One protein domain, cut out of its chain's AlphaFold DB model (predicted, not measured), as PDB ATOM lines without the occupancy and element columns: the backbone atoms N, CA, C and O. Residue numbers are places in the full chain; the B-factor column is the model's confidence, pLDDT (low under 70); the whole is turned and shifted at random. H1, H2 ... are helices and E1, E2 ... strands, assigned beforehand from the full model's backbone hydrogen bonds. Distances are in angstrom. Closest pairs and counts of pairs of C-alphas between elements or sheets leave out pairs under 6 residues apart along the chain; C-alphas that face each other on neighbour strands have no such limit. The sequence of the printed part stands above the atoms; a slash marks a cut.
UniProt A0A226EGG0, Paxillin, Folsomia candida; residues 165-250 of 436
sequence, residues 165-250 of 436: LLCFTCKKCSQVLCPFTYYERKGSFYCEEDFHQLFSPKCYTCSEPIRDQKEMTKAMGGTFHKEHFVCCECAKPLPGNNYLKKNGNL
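Overview. This is residues 165 to 250 of the 436 residues of the protein "Paxillin" of Folsomia candida (UniProt A0A226EGG0). A rod of mostly loops with little regular structure: the small hairpin E1-E2 lies along its length between short helix H1 and strand E3, with the looped stretch 165 to 191 making the end beyond H1. The printed part has 86 residues, 19 of them in named elements, in the order H1, E1, E2, E3; the class is mixed and the sheet E1 - E2 is antiparallel. It is loose, with a radius of gyration of the C-alphas of 17.0 A and spans of 52 by 22 by 20 A.

Along the chain. E1 is residues 216 to 219, 9.7 A long, from C-alpha 216 at (-25.022, 31.150, -41.838). E2 is residues 222 to 225, 10.7 A. H1 is residues 192 to 199, 10.6 A, from C-alpha 192 at (-41.519, 32.473, -47.754). E3 is residues 244 to 246.

Arrangement. The hairpin E1 and E2 is antiparallel, at 144 degrees, with N 217 and O 224 2.8 A apart, within hydrogen-bond range. E3 pairs with no named strand, but residues 245 to 246 pair antiparallel with 249 to 250. H1 is apart from E2 and E3. In H1 every O i to N i+4 pair is within hydrogen-bond range.

Size, cuts and confidence. The C-alphas farthest apart, of Leu 165 and Lys 246, are 52.9 A apart. The printed part has no cut. H1 to E1 and E2 to E3 are long links. No printed residue is under 70 in pLDDT.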
ATOM      1  N   LEU A 165     -59.870  37.590 -47.353       93.12
ATOM      2  CA  LEU A 165     -58.906  36.507 -47.522       93.12
ATOM      3  C   LEU A 165     -58.148  36.607 -48.858       93.12
ATOM      4  O   LEU A 165     -56.921  36.587 -48.884       93.12
ATOM      5  N   LEU A 166     -58.871  36.824 -49.960       95.25
ATOM      6  CA  LEU A 166     -58.291  36.982 -51.303       95.25
ATOM      7  C   LEU A 166     -57.497  38.291 -51.492       95.25
ATOM      8  O   LEU A 166     -56.776  38.432 -52.474       95.25
ATOM      9  N   CYS A 167     -57.616  39.246 -50.564       96.00
ATOM     10  CA  CYS A 167     -56.855  40.500 -50.561       96.00
ATOM     11  C   CYS A 167     -55.573  40.431 -49.711       96.00
ATOM     12  O   CYS A 167     -54.812  41.398 -49.669       96.00
ATOM     13  N   PHE A 168     -55.331  39.321 -49.007       97.00
ATOM     14  CA  PHE A 168     -54.130  39.109 -48.206       97.00
ATOM     15  C   PHE A 168     -53.073  38.364 -49.039       97.00
ATOM     16  O   PHE A 168     -52.951  37.142 -48.976       97.00
ATOM     17  N   THR A 169     -52.350  39.099 -49.888       96.81
ATOM     18  CA  THR A 169     -51.491  38.541 -50.950       96.81
ATOM     19  C   THR A 169     -50.013  38.931 -50.830       96.81
ATOM     20  O   THR A 169     -49.648  39.926 -50.200       96.81
ATOM     21  N   CYS A 170     -49.134  38.140 -51.456       97.81
ATOM     22  CA  CYS A 170     -47.710  38.447 -51.582       97.81
ATOM     23  C   CYS A 170     -47.483  39.666 -52.486       97.81
ATOM     24  O   CYS A 170     -47.908  39.678 -53.639       97.81
ATOM     25  N   LYS A 171     -46.700  40.646 -52.026       97.00
ATOM     26  CA  LYS A 171     -46.388  41.864 -52.791       97.00
ATOM     27  C   LYS A 171     -45.556  41.640 -54.070       97.00
ATOM     28  O   LYS A 171     -45.491  42.549 -54.891       97.00
ATOM     29  N   LYS A 172     -44.900  40.481 -54.241       97.56
ATOM     30  CA  LYS A 172     -44.105  40.152 -55.446       97.56
ATOM     31  C   LYS A 172     -44.865  39.261 -56.437       97.56
ATOM     32  O   LYS A 172     -44.950  39.632 -57.602       97.56
ATOM     33  N   CYS A 173     -45.416  38.123 -56.007       97.50
ATOM     34  CA  CYS A 173     -46.124  37.187 -56.899       97.50
ATOM     35  C   CYS A 173     -47.664  37.239 -56.851       97.50
ATOM     36  O   CYS A 173     -48.307  36.458 -57.548       97.50
ATOM     37  N   SER A 174     -48.273  38.098 -56.026       96.19
ATOM     38  CA  SER A 174     -49.733  38.201 -55.819       96.19
ATOM     39  C   SER A 174     -50.439  36.931 -55.309       96.19
ATOM     40  O   SER A 174     -51.662  36.922 -55.191       96.19
ATOM     41  N   GLN A 175     -49.702  35.875 -54.944       96.56
ATOM     42  CA  GLN A 175     -50.249  34.666 -54.319       96.56
ATOM     43  C   GLN A 175     -50.984  35.007 -53.011       96.56
ATOM     44  O   GLN A 175     -50.437  35.727 -52.174       96.56
ATOM     45  N   VAL A 176     -52.186  34.455 -52.810       95.94
ATOM     46  CA  VAL A 176     -52.921  34.531 -51.532       95.94
ATOM     47  C   VAL A 176     -52.122  33.827 -50.434       95.94
ATOM     48  O   VAL A 176     -51.660  32.699 -50.609       95.94
ATOM     49  N   LEU A 177     -51.933  34.509 -49.308       96.38
ATOM     50  CA  LEU A 177     -51.092  34.064 -48.203       96.38
ATOM     51  C   LEU A 177     -51.919  33.353 -47.131       96.38
ATOM     52  O   LEU A 177     -53.013  33.785 -46.773       96.38
ATOM     53  N   CYS A 178     -51.350  32.298 -46.547       92.06
ATOM     54  CA  CYS A 178     -51.885  31.717 -45.322       92.06
ATOM     55  C   CYS A 178     -51.677  32.708 -44.153       92.06
ATOM     56  O   CYS A 178     -50.531  33.104 -43.909       92.06
ATOM     57  N   PRO A 179     -52.723  33.073 -43.380       89.94
ATOM     58  CA  PRO A 179     -52.614  33.995 -42.242       89.94
ATOM     59  C   PRO A 179     -51.658  33.572 -41.115       89.94
ATOM     60  O   PRO A 179     -51.409  34.362 -40.210       89.94
ATOM     61  N   PHE A 180     -51.130  32.345 -41.151       89.88
ATOM     62  CA  PHE A 180     -50.261  31.775 -40.117       89.88
ATOM     63  C   PHE A 180     -48.806  31.556 -40.569       89.88
ATOM     64  O   PHE A 180     -47.965  31.235 -39.736       89.88
ATOM     65  N   THR A 181     -48.495  31.697 -41.865       90.38
ATOM     66  CA  THR A 181     -47.175  31.349 -42.440       90.38
ATOM     67  C   THR A 181     -46.716  32.363 -43.500       90.38
ATOM     68  O   THR A 181     -46.230  31.995 -44.571       90.38
ATOM     69  N   TYR A 182     -46.926  33.651 -43.232       95.31
ATOM     70  CA  TYR A 182     -46.465  34.754 -44.078       95.31
ATOM     71  C   TYR A 182     -45.274  35.479 -43.444       95.31
ATOM     72  O   TYR A 182     -45.072  35.423 -42.232       95.31
ATOM     73  N   TYR A 183     -44.523  36.211 -44.264       95.44
ATOM     74  CA  TYR A 183     -43.432  37.066 -43.807       95.44
ATOM     75  C   TYR A 183     -43.792  38.540 -44.008       95.44
ATOM     76  O   TYR A 183     -44.383  38.918 -45.022       95.44
ATOM     77  N   GLU A 184     -43.422  39.385 -43.050       95.31
ATOM     78  CA  GLU A 184     -43.640  40.834 -43.076       95.31
ATOM     79  C   GLU A 184     -42.304  41.561 -43.250       95.31
ATOM     80  O   GLU A 184     -41.297  41.162 -42.663       95.31
ATOM     81  N   ARG A 185     -42.288  42.643 -44.038       95.50
ATOM     82  CA  ARG A 185     -41.278  43.700 -43.894       95.50
ATOM     83  C   ARG A 185     -41.747  45.034 -44.476       95.50
ATOM     84  O   ARG A 185     -42.102  45.106 -45.653       95.50
ATOM     85  N   LYS A 186     -41.573  46.121 -43.710       94.00
ATOM     86  CA  LYS A 186     -41.884  47.514 -44.111       94.00
ATOM     87  C   LYS A 186     -43.355  47.690 -44.533       94.00
ATOM     88  O   LYS A 186     -43.655  48.281 -45.572       94.00
ATOM     89  N   GLY A 187     -44.276  47.162 -43.732       91.75
ATOM     90  CA  GLY A 187     -45.721  47.240 -43.945       91.75
ATOM     91  C   GLY A 187     -46.216  46.413 -45.132       91.75
ATOM     92  O   GLY A 187     -47.212  46.783 -45.750       91.75
ATOM     93  N   SER A 188     -45.484  45.368 -45.523       95.00
ATOM     94  CA  SER A 188     -45.723  44.595 -46.749       95.00
ATOM     95  C   SER A 188     -45.546  43.097 -46.508       95.00
ATOM     96  O   SER A 188     -44.583  42.688 -45.861       95.00
ATOM     97  N   PHE A 189     -46.451  42.290 -47.065       96.56
ATOM     98  CA  PHE A 189     -46.473  40.838 -46.880       96.56
ATOM     99  C   PHE A 189     -45.855  40.090 -48.062       96.56
ATOM    100  O   PHE A 189     -45.975  40.507 -49.219       96.56
ATOM    101  N   TYR A 190     -45.207  38.971 -47.759       97.44
ATOM    102  CA  TYR A 190     -44.509  38.116 -48.710       97.44
ATOM    103  C   TYR A 190     -44.751  36.639 -48.370       97.44
ATOM    104  O   TYR A 190     -44.897  36.281 -47.198       97.44
ATOM    105  N   CYS A 191     -44.766  35.774 -49.387       96.50
ATOM    106  CA  CYS A 191     -44.594  34.339 -49.166       96.50
ATOM    107  C   CYS A 191     -43.123  34.049 -48.815       96.50
ATOM    108  O   CYS A 191     -42.242  34.847 -49.141       96.50
ATOM    109  N   GLU A 192     -42.865  32.913 -48.160       94.38
ATOM    110  CA  GLU A 192     -41.519  32.473 -47.754       94.38
ATOM    111  C   GLU A 192     -40.494  32.600 -48.896       94.38
ATOM    112  O   GLU A 192     -39.430  33.197 -48.739       94.38
ATOM    113  N   GLU A 193     -40.860  32.088 -50.071       95.00
ATOM    114  CA  GLU A 193     -40.002  32.043 -51.251       95.00
ATOM    115  C   GLU A 193     -39.607  33.446 -51.740       95.00
ATOM    116  O   GLU A 193     -38.425  33.755 -51.893       95.00
ATOM    117  N   ASP A 194     -40.585  34.340 -51.917       96.81
ATOM    118  CA  ASP A 194     -40.323  35.719 -52.333       96.81
ATOM    119  C   ASP A 194     -39.569  36.517 -51.266       96.81
ATOM    120  O   ASP A 194     -38.742  37.364 -51.614       96.81
ATOM    121  N   PHE A 195     -39.829  36.257 -49.982       96.69
ATOM    122  CA  PHE A 195     -39.128  36.905 -48.878       96.69
ATOM    123  C   PHE A 195     -37.638  36.554 -48.902       96.69
ATOM    124  O   PHE A 195     -36.796  37.455 -48.944       96.69
ATOM    125  N   HIS A 196     -37.303  35.262 -48.936       95.00
ATOM    126  CA  HIS A 196     -35.912  34.818 -48.944       95.00
ATOM    127  C   HIS A 196     -35.196  35.218 -50.241       95.00
ATOM    128  O   HIS A 196     -34.122  35.814 -50.155       95.00
ATOM    129  N   GLN A 197     -35.796  35.026 -51.423       94.69
ATOM    130  CA  GLN A 197     -35.191  35.443 -52.701       94.69
ATOM    131  C   GLN A 197     -34.836  36.937 -52.761       94.69
ATOM    132  O   GLN A 197     -33.833  37.300 -53.378       94.69
ATOM    133  N   LEU A 198     -35.658  37.804 -52.158       95.06
ATOM    134  CA  LEU A 198     -35.452  39.255 -52.179       95.06
ATOM    135  C   LEU A 198     -34.543  39.778 -51.059       95.06
ATOM    136  O   LEU A 198     -34.088  40.916 -51.164       95.06
ATOM    137  N   PHE A 199     -34.358  39.042 -49.956       94.50
ATOM    138  CA  PHE A 199     -33.787  39.611 -48.725       94.50
ATOM    139  C   PHE A 199     -32.850  38.729 -47.914       94.50
ATOM    140  O   PHE A 199     -32.086  39.287 -47.123       94.50
ATOM    141  N   SER A 200     -32.926  37.401 -48.020       94.31
ATOM    142  CA  SER A 200     -31.976  36.572 -47.282       94.31
ATOM    143  C   SER A 200     -30.567  36.840 -47.810       94.31
ATOM    144  O   SER A 200     -30.395  37.009 -49.023       94.31
ATOM    145  N   PRO A 201     -29.547  36.881 -46.933       94.31
ATOM    146  CA  PRO A 201     -28.169  36.913 -47.394       94.31
ATOM    147  C   PRO A 201     -27.937  35.705 -48.304       94.31
ATOM    148  O   PRO A 201     -28.401  34.607 -48.002       94.31
ATOM    149  N   LYS A 202     -27.262  35.904 -49.434       93.81
ATOM    150  CA  LYS A 202     -26.988  34.825 -50.387       93.81
ATOM    151  C   LYS A 202     -25.709  34.092 -50.006       93.81
ATOM    152  O   LYS A 202     -24.753  34.714 -49.540       93.81
ATOM    153  N   CYS A 203     -25.684  32.780 -50.198       92.56
ATOM    154  CA  CYS A 203     -24.462  32.005 -50.066       92.56
ATOM    155  C   CYS A 203     -23.518  32.354 -51.227       92.56
ATOM    156  O   CYS A 203     -23.892  32.226 -52.388       92.56
ATOM    157  N   TYR A 204     -22.292  32.783 -50.928       89.00
ATOM    158  CA  TYR A 204     -21.295  33.171 -51.929       89.00
ATOM    159  C   TYR A 204     -20.929  32.011 -52.875       89.00
ATOM    160  O   TYR A 204     -20.682  32.240 -54.053       89.00
ATOM    161  N   THR A 205     -20.952  30.770 -52.376       87.50
ATOM    162  CA  THR A 205     -20.595  29.561 -53.136       87.50
ATOM    163  C   THR A 205     -21.686  29.118 -54.118       87.50
ATOM    164  O   THR A 205     -21.378  28.832 -55.269       87.50
ATOM    165  N   CYS A 206     -22.959  29.062 -53.696       91.19
ATOM    166  CA  CYS A 206     -24.062  28.551 -54.530       91.19
ATOM    167  C   CYS A 206     -25.054  29.620 -55.025       91.19
ATOM    168  O   CYS A 206     -25.990  29.290 -55.740       91.19
ATOM    169  N   SER A 207     -24.878  30.894 -54.657       91.88
ATOM    170  CA  SER A 207     -25.776  32.034 -54.947       91.88
ATOM    171  C   SER A 207     -27.212  31.964 -54.390       91.88
ATOM    172  O   SER A 207     -27.943  32.958 -54.483       91.88
ATOM    173  N   GLU A 208     -27.613  30.856 -53.764       93.88
ATOM    174  CA  GLU A 208     -28.946  30.687 -53.174       93.88
ATOM    175  C   GLU A 208     -29.137  31.467 -51.855       93.88
ATOM    176  O   GLU A 208     -28.157  31.756 -51.155       93.88
ATOM    177  N   PRO A 209     -30.380  31.845 -51.486       95.38
ATOM    178  CA  PRO A 209     -30.652  32.582 -50.254       95.38
ATOM    179  C   PRO A 209     -30.590  31.688 -49.008       95.38
ATOM    180  O   PRO A 209     -31.306  30.694 -48.899       95.38
ATOM    181  N   ILE A 210     -29.811  32.109 -48.013       94.62
ATOM    182  CA  ILE A 210     -29.682  31.421 -46.726       94.62
ATOM    183  C   ILE A 210     -30.972  31.634 -45.914       94.62
ATOM    184  O   ILE A 210     -31.233  32.753 -45.457       94.62
ATOM    185  N   ARG A 211     -31.804  30.593 -45.752       91.94
ATOM    186  CA  ARG A 211     -33.118  30.714 -45.077       91.94
ATOM    187  C   ARG A 211     -32.999  30.881 -43.560       91.94
ATOM    188  O   ARG A 211     -33.522  31.859 -43.029       91.94
ATOM    189  N   ASP A 212     -32.284  29.983 -42.877       89.38
ATOM    190  CA  ASP A 212     -32.010  30.111 -41.437       89.38
ATOM    191  C   ASP A 212     -30.713  30.900 -41.189       89.38
ATOM    192  O   ASP A 212     -29.624  30.518 -41.620       89.38
ATOM    193  N   GLN A 213     -30.821  31.995 -40.438       83.19
ATOM    194  CA  GLN A 213     -29.687  32.832 -40.048       83.19
ATOM    195  C   GLN A 213     -28.738  32.155 -39.041       83.19
ATOM    196  O   GLN A 213     -27.628  32.649 -38.847       83.19
ATOM    197  N   LYS A 214     -29.133  31.036 -38.419       85.94
ATOM    198  CA  LYS A 214     -28.275  30.197 -37.559       85.94
ATOM    199  C   LYS A 214     -27.357  29.268 -38.355       85.94
ATOM    200  O   LYS A 214     -26.291  28.899 -37.863       85.94
ATOM    201  N   GLU A 215     -27.726  28.949 -39.595       84.44
ATOM    202  CA  GLU A 215     -26.958  28.094 -40.515       84.44
ATOM    203  C   GLU A 215     -26.066  28.905 -41.477       84.44
ATOM    204  O   GLU A 215     -25.528  28.389 -42.459       84.44
ATOM    205  N   MET A 216     -25.865  30.183 -41.144       89.25
ATOM    206  CA  MET A 216     -25.022  31.150 -41.838       89.25
ATOM    207  C   MET A 216     -23.632  31.266 -41.192       89.25
ATOM    208  O   MET A 216     -23.514  31.673 -40.035       89.25
ATOM    209  N   THR A 217     -22.575  31.074 -41.980       89.62
ATOM    210  CA  THR A 217     -21.221  31.554 -41.659       89.62
ATOM    211  C   THR A 217     -20.980  32.902 -42.347       89.62
ATOM    212  O   THR A 217     -21.313  33.075 -43.522       89.62
ATOM    213  N   LYS A 218     -20.393  33.874 -41.637       88.62
ATOM    214  CA  LYS A 218     -19.963  35.170 -42.197       88.62
ATOM    215  C   LYS A 218     -18.444  35.190 -42.325       88.62
ATOM    216  O   LYS A 218     -17.754  35.039 -41.324       88.62
ATOM    217  N   ALA A 219     -17.932  35.382 -43.537       83.00
ATOM    218  CA  ALA A 219     -16.499  35.327 -43.826       83.00
ATOM    219  C   ALA A 219     -16.152  36.166 -45.063       83.00
ATOM    220  O   ALA A 219     -16.964  36.300 -45.973       83.00
ATOM    221  N   MET A 220     -14.943  36.733 -45.120       77.25
ATOM    222  CA  MET A 220     -14.429  37.501 -46.272       77.25
ATOM    223  C   MET A 220     -15.315  38.663 -46.790       77.25
ATOM    224  O   MET A 220     -15.178  39.056 -47.947       77.25
ATOM    225  N   GLY A 221     -16.223  39.201 -45.967       79.44
ATOM    226  CA  GLY A 221     -17.228  40.195 -46.384       79.44
ATOM    227  C   GLY A 221     -18.482  39.607 -47.052       79.44
ATOM    228  O   GLY A 221     -19.384  40.357 -47.411       79.44
ATOM    229  N   GLY A 222     -18.557  38.281 -47.193       87.38
ATOM    230  CA  GLY A 222     -19.708  37.538 -47.701       87.38
ATOM    231  C   GLY A 222     -20.349  36.616 -46.658       87.38
ATOM    232  O   GLY A 222     -19.999  36.600 -45.473       87.38
ATOM    233  N   THR A 223     -21.311  35.831 -47.130       92.06
ATOM    234  CA  THR A 223     -22.139  34.911 -46.343       92.06
ATOM    235  C   THR A 223     -22.164  33.530 -46.986       92.06
ATOM    236  O   THR A 223     -22.134  33.418 -48.207       92.06
ATOM    237  N   PHE A 224     -22.216  32.474 -46.179       91.56
ATOM    238  CA  PHE A 224     -22.129  31.077 -46.615       91.56
ATOM    239  C   PHE A 224     -23.125  30.219 -45.826       91.56
ATOM    240  O   PHE A 224     -23.344  30.494 -44.648       91.56
ATOM    241  N   HIS A 225     -23.675  29.155 -46.422       91.25
ATOM    242  CA  HIS A 225     -24.167  28.028 -45.615       91.25
ATOM    243  C   HIS A 225     -22.977  27.385 -44.890       91.25
ATOM    244  O   HIS A 225     -21.878  27.360 -45.451       91.25
ATOM    245  N   LYS A 226     -23.176  26.807 -43.699       88.31
ATOM    246  CA  LYS A 226     -22.108  26.055 -43.002       88.31
ATOM    247  C   LYS A 226     -21.497  24.954 -43.882       88.31
ATOM    248  O   LYS A 226     -20.280  24.843 -43.954       88.31
ATOM    249  N   GLU A 227     -22.336  24.216 -44.611       89.50
ATOM    250  CA  GLU A 227     -21.945  23.161 -45.568       89.50
ATOM    251  C   GLU A 227     -21.102  23.672 -46.758       89.50
ATOM    252  O   GLU A 227     -20.343  22.916 -47.352       89.50
ATOM    253  N   HIS A 228     -21.209  24.963 -47.088       89.94
ATOM    254  CA  HIS A 228     -20.485  25.613 -48.184       89.94
ATOM    255  C   HIS A 228     -19.274  26.427 -47.704       89.94
ATOM    256  O   HIS A 228     -18.602  27.064 -48.520       89.94
ATOM    257  N   PHE A 229     -18.975  26.413 -46.400       91.75
ATOM    258  CA  PHE A 229     -17.776  27.014 -45.818       91.75
ATOM    259  C   PHE A 229     -16.674  25.952 -45.645       91.75
ATOM    260  O   PHE A 229     -16.294  25.562 -44.539       91.75
ATOM    261  N   VAL A 230     -16.203  25.445 -46.785       91.56
ATOM    262  CA  VAL A 230     -15.315  24.278 -46.908       91.56
ATOM    263  C   VAL A 230     -14.040  24.606 -47.691       91.56
ATOM    264  O   VAL A 230     -13.993  25.580 -48.443       91.56
ATOM    265  N   CYS A 231     -12.995  23.791 -47.523       91.75
ATOM    266  CA  CYS A 231     -11.785  23.866 -48.346       91.75
ATOM    267  C   CYS A 231     -12.106  23.521 -49.809       91.75
ATOM    268  O   CYS A 231     -12.721  22.489 -50.074       91.75
ATOM    269  N   CYS A 232     -11.626  24.333 -50.753       90.19
ATOM    270  CA  CYS A 232     -11.823  24.134 -52.191       90.19
ATOM    271  C   CYS A 232     -11.204  22.826 -52.730       90.19
ATOM    272  O   CYS A 232     -11.661  22.327 -53.752       90.19
ATOM    273  N   GLU A 233     -10.186  22.274 -52.057       92.00
ATOM    274  CA  GLU A 233      -9.454  21.081 -52.511       92.00
ATOM    275  C   GLU A 233      -9.941  19.787 -51.836       92.00
ATOM    276  O   GLU A 233     -10.180  18.789 -52.509       92.00
ATOM    277  N   CYS A 234     -10.106  19.780 -50.504       93.31
ATOM    278  CA  CYS A 234     -10.493  18.577 -49.752       93.31
ATOM    279  C   CYS A 234     -11.945  18.550 -49.245       93.31
ATOM    280  O   CYS A 234     -12.309  17.611 -48.538       93.31
ATOM    281  N   ALA A 235     -12.754  19.576 -49.538       90.88
ATOM    282  CA  ALA A 235     -14.150  19.732 -49.099       90.88
ATOM    283  C   ALA A 235     -14.409  19.645 -47.572       90.88
ATOM    284  O   ALA A 235     -15.559  19.663 -47.136       90.88
ATOM    285  N   LYS A 236     -13.367  19.599 -46.728       91.31
ATOM    286  CA  LYS A 236     -13.507  19.626 -45.262       91.31
ATOM    287  C   LYS A 236     -14.046  20.993 -44.796       91.31
ATOM    288  O   LYS A 236     -13.565  22.012 -45.304       91.31
ATOM    289  N   PRO A 237     -14.962  21.047 -43.808       90.56
ATOM    290  CA  PRO A 237     -15.381  22.293 -43.162       90.56
ATOM    291  C   PRO A 237     -14.193  23.081 -42.610       90.56
ATOM    292  O   PRO A 237     -13.285  22.510 -42.002       90.56
ATOM    293  N   LEU A 238     -14.196  24.396 -42.820       89.31
ATOM    294  CA  LEU A 238     -13.102  25.265 -42.393       89.31
ATOM    295  C   LEU A 238     -13.320  25.770 -40.958       89.31
ATOM    296  O   LEU A 238     -14.420  26.230 -40.635       89.31
ATOM    297  N   PRO A 239     -12.289  25.754 -40.088       76.31
ATOM    298  CA  PRO A 239     -12.385  26.381 -38.776       76.31
ATOM    299  C   PRO A 239     -12.583  27.890 -38.954       76.31
ATOM    300  O   PRO A 239     -11.848  28.522 -39.710       76.31
ATOM    301  N   GLY A 240     -13.550  28.474 -38.239       72.69
ATOM    302  CA  GLY A 240     -14.114  29.798 -38.556       72.69
ATOM    303  C   GLY A 240     -13.128  30.965 -38.711       72.69
ATOM    304  O   GLY A 240     -13.440  31.901 -39.441       72.69
ATOM    305  N   ASN A 241     -11.942  30.890 -38.092       72.19
ATOM    306  CA  ASN A 241     -10.868  31.886 -38.218       72.19
ATOM    307  C   ASN A 241      -9.571  31.345 -38.866       72.19
ATOM    308  O   ASN A 241      -8.705  32.143 -39.209       72.19
ATOM    309  N   ASN A 242      -9.422  30.024 -39.047       78.12
ATOM    310  CA  ASN A 242      -8.164  29.392 -39.479       78.12
ATOM    311  C   ASN A 242      -8.309  28.820 -40.897       78.12
ATOM    312  O   ASN A 242      -8.361  27.607 -41.106       78.12
ATOM    313  N   TYR A 243      -8.393  29.719 -41.874       87.88
ATOM    314  CA  TYR A 243      -8.456  29.413 -43.301       87.88
ATOM    315  C   TYR A 243      -7.653  30.448 -44.094       87.88
ATOM    316  O   TYR A 243      -7.453  31.574 -43.637       87.88
ATOM    317  N   LEU A 244      -7.211  30.086 -45.298       87.25
ATOM    318  CA  LEU A 244      -6.483  30.985 -46.192       87.25
ATOM    319  C   LEU A 244      -7.287  31.267 -47.463       87.25
ATOM    320  O   LEU A 244      -8.052  30.430 -47.945       87.25
ATOM    321  N   LYS A 245      -7.098  32.467 -48.016       86.25
ATOM    322  CA  LYS A 245      -7.751  32.934 -49.245       86.25
ATOM    323  C   LYS A 245      -6.750  32.967 -50.394       86.25
ATOM    324  O   LYS A 245      -5.707  33.610 -50.277       86.25
ATOM    325  N   LYS A 246      -7.105  32.392 -51.545       86.75
ATOM    326  CA  LYS A 246      -6.390  32.639 -52.809       86.75
ATOM    327  C   LYS A 246      -7.378  32.769 -53.960       86.75
ATOM    328  O   LYS A 246      -8.271  31.947 -54.103       86.75
ATOM    329  N   ASN A 247      -7.235  33.825 -54.760       85.31
ATOM    330  CA  ASN A 247      -8.007  34.071 -55.987       85.31
ATOM    331  C   ASN A 247      -9.549  34.017 -55.827       85.31
ATOM    332  O   ASN A 247     -10.259  33.747 -56.785       85.31
ATOM    333  N   GLY A 248     -10.067  34.283 -54.619       79.94
ATOM    334  CA  GLY A 248     -11.497  34.187 -54.281       79.94
ATOM    335  C   GLY A 248     -11.888  32.892 -53.558       79.94
ATOM    336  O   GLY A 248     -12.827  32.915 -52.765       79.94
ATOM    337  N   ASN A 249     -11.114  31.822 -53.732       85.75
ATOM    338  CA  ASN A 249     -11.339  30.514 -53.121       85.75
ATOM    339  C   ASN A 249     -10.806  30.440 -51.679       85.75
ATOM    340  O   ASN A 249      -9.883  31.166 -51.288       85.75
ATOM    341  N   LEU A 250     -11.401  29.524 -50.909       88.31
ATOM    342  CA  LEU A 250     -11.080  29.218 -49.516       88.31
ATOM    343  C   LEU A 250     -10.275  27.912 -49.418       88.31
ATOM    344  O   LEU A 250     -10.621  26.920 -50.057       88.31
TER     345      LEU A 250